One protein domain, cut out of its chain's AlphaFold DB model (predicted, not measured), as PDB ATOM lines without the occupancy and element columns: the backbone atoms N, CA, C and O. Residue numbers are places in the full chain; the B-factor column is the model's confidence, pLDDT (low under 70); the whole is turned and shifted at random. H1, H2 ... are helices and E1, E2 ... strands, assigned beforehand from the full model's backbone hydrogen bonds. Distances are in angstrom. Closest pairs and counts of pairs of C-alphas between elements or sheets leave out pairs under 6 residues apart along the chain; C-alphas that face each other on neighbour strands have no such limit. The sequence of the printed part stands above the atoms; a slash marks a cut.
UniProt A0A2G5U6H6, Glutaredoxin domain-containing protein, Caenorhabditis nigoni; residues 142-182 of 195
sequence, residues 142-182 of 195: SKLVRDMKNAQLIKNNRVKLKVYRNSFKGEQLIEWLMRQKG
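This is residues 142 to 182 of the 195 residues of the protein "Glutaredoxin domain-containing protein" of Caenorhabditis nigoni (UniProt A0A2G5U6H6). A two-stranded hairpin of E1 and E2 makes one end of an elongated model, and two helices, H1 and H2, make the other end, with H2 reaching away from the hairpin and H1 set crosswise to H2. The two helices come near each other without clearly touching, and the chain passes from H1 into the hairpin and out of it into H2. The printed part has 41 residues with two named helices and two named strands, in the order H1, E1, E2, H2; the sheet has the order E1 - E2 and is antiparallel, and the class is mixed, helices and strands. The whole is only just loose, close to compact, with a radius of gyration of the C-alphas of 11.0 A, and the C-alphas span 36 by 19 by 12 A.

The sheet is the hairpin of E1, residues 155 to 159, and E2, residues 162 to 167, antiparallel with an angle of 155 degrees between their N-to-C directions. The C-alphas of Asn 156 and Arg 165 face each other at 4.3 A. N 157 and O 164 are within hydrogen-bond range at 2.9 A, and N 164 and O 157 at 2.8 A. The closest C-alphas of E1 and H1, residues 142 to 150, are those of Lys 155 and Lys 149, 7.6 A apart. H1 is close to but not clearly touching H2, residues 170 to 181; their closest C-alphas, of Met 148 and Leu 173, are 7.8 A apart. The lines of H1 and H2 are about perpendicular, at 77 degrees. H1 and E2 are apart, and E1 and H2 are apart. In H1 and H2 every O i to N i+4 pair is within hydrogen-bond range.

E1 runs from Lys 155 to Val 159, 12.6 A from first to last C-alpha, and E2 from Lys 162 to Ser 167, 12.1 A. H2 runs from Gly 170 to Lys 181, 16.5 A, and its last C-alpha, 181, is at (171.993, 252.386, 351.277). H1 runs from Ser 142, with its C-alpha at (183.248, 249.538, 337.203), to Asn 150, 12.2 A. C-alpha 162, where E2 begins, is at (168.025, 264.675, 321.275).

The two C-alphas farthest apart are those of Leu 161, between E1 and E2, and Gly 182, the last printed residue, at 36.0 A. The first and last printed C-alphas, of Ser 142 and Gly 182, are 21.8 A apart. The printed part has no cut. The links H1 to E1, E1 to E2 and E2 to H2 are tight. The mean pLDDT of the printed part is 85.2, and no printed residue is under 70.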
ATOM      1  N   SER A 142     183.788 250.506 338.160       72.12
ATOM      2  CA  SER A 142     183.248 249.538 337.203       72.12
ATOM      3  C   SER A 142     182.192 248.620 337.811       72.12
ATOM      4  O   SER A 142     181.230 248.240 337.135       72.12
ATOM      5  N   LYS A 143     182.286 248.355 339.122       75.81
ATOM      6  CA  LYS A 143     181.207 247.717 339.888       75.81
ATOM      7  C   LYS A 143     179.947 248.582 339.902       75.81
ATOM      8  O   LYS A 143     178.873 248.089 339.572       75.81
ATOM      9  N   LEU A 144     180.079 249.870 340.231       83.81
ATOM     10  CA  LEU A 144     178.957 250.810 340.255       83.81
ATOM     11  C   LEU A 144     178.289 250.900 338.877       83.81
ATOM     12  O   LEU A 144     177.073 250.771 338.779       83.81
ATOM     13  N   VAL A 145     179.070 251.044 337.806       81.81
ATOM     14  CA  VAL A 145     178.552 251.114 336.432       81.81
ATOM     15  C   VAL A 145     177.810 249.829 336.051       81.81
ATOM     16  O   VAL A 145     176.750 249.889 335.421       81.81
ATOM     17  N   ARG A 146     178.323 248.658 336.443       77.81
ATOM     18  CA  ARG A 146     177.658 247.374 336.197       77.81
ATOM     19  C   ARG A 146     176.358 247.244 336.994       77.81
ATOM     20  O   ARG A 146     175.337 246.882 336.413       77.81
ATOM     21  N   ASP A 147     176.369 247.609 338.273       84.19
ATOM     22  CA  ASP A 147     175.180 247.628 339.130       84.19
ATOM     23  C   ASP A 147     174.113 248.586 338.561       84.19
ATOM     24  O   ASP A 147     172.934 248.238 338.484       84.19
ATOM     25  N   MET A 148     174.529 249.748 338.043       87.88
ATOM     26  CA  MET A 148     173.655 250.705 337.357       87.88
ATOM     27  C   MET A 148     173.069 250.147 336.050       87.88
ATOM     28  O   MET A 148     171.886 250.362 335.770       87.88
ATOM     29  N   LYS A 149     173.857 249.425 335.241       82.88
ATOM     30  CA  LYS A 149     173.364 248.739 334.029       82.88
ATOM     31  C   LYS A 149     172.354 247.646 334.380       82.88
ATOM     32  O   LYS A 149     171.274 247.604 333.793       82.88
ATOM     33  N   ASN A 150     172.660 246.815 335.375       80.62
ATOM     34  CA  ASN A 150     171.771 245.753 335.853       80.62
ATOM     35  C   ASN A 150     170.449 246.322 336.387       80.62
ATOM     36  O   ASN A 150     169.380 245.786 336.102       80.62
ATOM     37  N   ALA A 151     170.511 247.458 337.084       86.75
ATOM     38  CA  ALA A 151     169.349 248.202 337.558       86.75
ATOM     39  C   ALA A 151     168.605 248.989 336.458       86.75
ATOM     40  O   ALA A 151     167.650 249.701 336.764       86.75
ATOM     41  N   GLN A 152     169.018 248.882 335.187       86.50
ATOM     42  CA  GLN A 152     168.425 249.592 334.043       86.50
ATOM     43  C   GLN A 152     168.448 251.130 334.183       86.50
ATOM     44  O   GLN A 152     167.600 251.835 333.616       86.50
ATOM     45  N   LEU A 153     169.427 251.659 334.930       89.00
ATOM     46  CA  LEU A 153     169.669 253.098 335.073       89.00
ATOM     47  C   LEU A 153     170.405 253.670 333.859       89.00
ATOM     48  O   LEU A 153     170.062 254.756 333.393       89.00
ATOM     49  N   ILE A 154     171.398 252.935 333.345       87.25
ATOM     50  CA  ILE A 154     172.157 253.315 332.150       87.25
ATOM     51  C   ILE A 154     171.442 252.770 330.913       87.25
ATOM     52  O   ILE A 154     171.355 251.558 330.726       87.25
ATOM     53  N   LYS A 155     170.931 253.669 330.069       84.62
ATOM     54  CA  LYS A 155     170.202 253.355 328.831       84.62
ATOM     55  C   LYS A 155     170.191 254.538 327.862       84.62
ATOM     56  O   LYS A 155     170.709 255.615 328.146       84.62
ATOM     57  N   ASN A 156     169.556 254.364 326.707       84.94
ATOM     58  CA  ASN A 156     169.307 255.475 325.793       84.94
ATOM     59  C   ASN A 156     168.181 256.358 326.351       84.94
ATOM     60  O   ASN A 156     167.030 255.928 326.416       84.94
ATOM     61  N   ASN A 157     168.499 257.593 326.740       83.38
ATOM     62  CA  ASN A 157     167.517 258.561 327.222       83.38
ATOM     63  C   ASN A 157     167.231 259.606 326.148       83.38
ATOM     64  O   ASN A 157     168.140 260.220 325.594       83.38
ATOM     65  N   ARG A 158     165.951 259.851 325.869       84.75
ATOM     66  CA  ARG A 158     165.526 260.922 324.967       84.75
ATOM     67  C   ARG A 158     165.127 262.151 325.775       84.75
ATOM     68  O   ARG A 158     164.270 262.059 326.650       84.75
ATOM     69  N   VAL A 159     165.712 263.300 325.448       84.75
ATOM     70  CA  VAL A 159     165.325 264.604 325.998       84.75
ATOM     71  C   VAL A 159     164.959 265.512 324.832       84.75
ATOM     72  O   VAL A 159     165.802 265.861 324.003       84.75
ATOM     73  N   LYS A 160     163.678 265.886 324.753       88.38
ATOM     74  CA  LYS A 160     163.098 266.608 323.611       88.38
ATOM     75  C   LYS A 160     163.380 265.863 322.289       88.38
ATOM     76  O   LYS A 160     162.887 264.753 322.072       88.38
ATOM     77  N   LEU A 161     164.179 266.468 321.411       89.88
ATOM     78  CA  LEU A 161     164.551 265.931 320.101       89.88
ATOM     79  C   LEU A 161     165.896 265.184 320.111       89.88
ATOM     80  O   LEU A 161     166.198 264.501 319.139       89.88
ATOM     81  N   LYS A 162     166.685 265.275 321.191       83.25
ATOM     82  CA  LYS A 162     168.025 264.675 321.275       83.25
ATOM     83  C   LYS A 162     167.987 263.351 322.040       83.25
ATOM     84  O   LYS A 162     167.332 263.239 323.078       83.25
ATOM     85  N   VAL A 163     168.686 262.342 321.522       86.50
ATOM     86  CA  VAL A 163     168.869 261.039 322.177       86.50
ATOM     87  C   VAL A 163     170.281 260.971 322.737       86.50
ATOM     88  O   VAL A 163     171.252 261.115 322.003       86.50
ATOM     89  N   TYR A 164     170.379 260.728 324.035       81.19
ATOM     90  CA  TYR A 164     171.622 260.530 324.764       81.19
ATOM     91  C   TYR A 164     171.806 259.035 324.991       81.19
ATOM     92  O   TYR A 164     171.109 258.426 325.812       81.19
ATOM     93  N   ARG A 165     172.703 258.424 324.216       80.12
ATOM     94  CA  ARG A 165     172.996 256.991 324.322       80.12
ATOM     95  C   ARG A 165     173.808 256.689 325.580       80.12
ATOM     96  O   ARG A 165     174.565 257.547 326.019       80.12
ATOM     97  N   ASN A 166     173.630 255.492 326.150       79.19
ATOM     98  CA  ASN A 166     174.365 255.022 327.338       79.19
ATOM     99  C   ASN A 166     174.414 256.044 328.495       79.19
ATOM    100  O   ASN A 166     175.434 256.202 329.157       79.19
ATOM    101  N   SER A 167     173.307 256.747 328.734       87.62
ATOM    102  CA  SER A 167     173.199 257.793 329.753       87.62
ATOM    103  C   SER A 167     172.309 257.344 330.913       87.62
ATOM    104  O   SER A 167     171.603 256.341 330.823       87.62
ATOM    105  N   PHE A 168     172.295 258.107 332.000       92.62
ATOM    106  CA  PHE A 168     171.384 257.908 333.126       92.62
ATOM    107  C   PHE A 168     170.788 259.249 333.557       92.62
ATOM    108  O   PHE A 168     171.344 260.311 333.274       92.62
ATOM    109  N   LYS A 169     169.640 259.207 334.234       89.00
ATOM    110  CA  LYS A 169     169.054 260.393 334.866       89.00
ATOM    111  C   LYS A 169     169.568 260.518 336.292       89.00
ATOM    112  O   LYS A 169     169.568 259.530 337.026       89.00
ATOM    113  N   GLY A 170     169.956 261.732 336.678       87.88
ATOM    114  CA  GLY A 170     170.459 262.017 338.021       87.88
ATOM    115  C   GLY A 170     169.459 261.619 339.106       87.88
ATOM    116  O   GLY A 170     169.839 260.914 340.035       87.88
ATOM    117  N   GLU A 171     168.175 261.964 338.949       88.38
ATOM    118  CA  GLU A 171     167.162 261.642 339.966       88.38
ATOM    119  C   GLU A 171     167.025 260.125 340.172       88.38
ATOM    120  O   GLU A 171     167.014 259.646 341.302       88.38
ATOM    121  N   GLN A 172     167.023 259.350 339.080       89.25
ATOM    122  CA  GLN A 172     166.911 257.887 339.140       89.25
ATOM    123  C   GLN A 172     168.128 257.236 339.802       89.25
ATOM    124  O   GLN A 172     167.980 256.256 340.532       89.25
ATOM    125  N   LEU A 173     169.326 257.776 339.558       91.50
ATOM    126  CA  LEU A 173     170.538 257.313 340.223       91.50
ATOM    127  C   LEU A 173     170.481 257.594 341.728       91.50
ATOM    128  O   LEU A 173     170.773 256.698 342.515       91.50
ATOM    129  N   ILE A 174     170.090 258.805 342.130       90.75
ATOM    130  CA  ILE A 174     169.992 259.184 343.546       90.75
ATOM    131  C   ILE A 174     168.965 258.313 344.273       90.75
ATOM    132  O   ILE A 174     169.291 257.731 345.306       90.75
ATOM    133  N   GLU A 175     167.766 258.146 343.710       89.06
ATOM    134  CA  GLU A 175     166.740 257.259 344.272       89.06
ATOM    135  C   GLU A 175     167.247 255.821 344.425       89.06
ATOM    136  O   GLU A 175     167.011 255.167 345.443       89.06
ATOM    137  N   TRP A 176     167.958 255.311 343.418       91.69
ATOM    138  CA  TRP A 176     168.528 253.971 343.470       91.69
ATOM    139  C   TRP A 176     169.623 253.852 344.536       91.69
ATOM    140  O   TRP A 176     169.587 252.908 345.323       91.69
ATOM    141  N   LEU A 177     170.543 254.816 344.626       89.44
ATOM    142  CA  LEU A 177     171.594 254.844 345.650       89.44
ATOM    143  C   LEU A 177     171.001 254.890 347.061       89.44
ATOM    144  O   LEU A 177     171.450 254.158 347.944       89.44
ATOM    145  N   MET A 178     169.961 255.698 347.264       86.94
ATOM    146  CA  MET A 178     169.240 255.778 348.535       86.94
ATOM    147  C   MET A 178     168.609 254.436 348.911       86.94
ATOM    148  O   MET A 178     168.782 253.980 350.041       86.94
ATOM    149  N   ARG A 179     167.973 253.744 347.952       86.75
ATOM    150  CA  ARG A 179     167.445 252.383 348.160       86.75
ATOM    151  C   ARG A 179     168.546 251.380 348.506       86.75
ATOM    152  O   ARG A 179     168.358 250.591 349.425       86.75
ATOM    153  N   GLN A 180     169.689 251.423 347.818       83.38
ATOM    154  CA  GLN A 180     170.827 250.532 348.096       83.38
ATOM    155  C   GLN A 180     171.425 250.759 349.490       83.38
ATOM    156  O   GLN A 180     171.886 249.815 350.127       83.38
ATOM    157  N   LYS A 181     171.428 252.006 349.973       84.19
ATOM    158  CA  LYS A 181     171.993 252.386 351.277       84.19
ATOM    159  C   LYS A 181     170.969 252.411 352.417       84.19
ATOM    160  O   LYS A 181     171.347 252.727 353.540       84.19
ATOM    161  N   GLY A 182     169.700 252.092 352.153       78.94
ATOM    162  CA  GLY A 182     168.631 252.138 353.157       78.94
ATOM    163  C   GLY A 182     168.347 253.546 353.694       78.94
ATOM    164  O   GLY A 182     167.863 253.689 354.815       78.94
TER     165      GLY A 182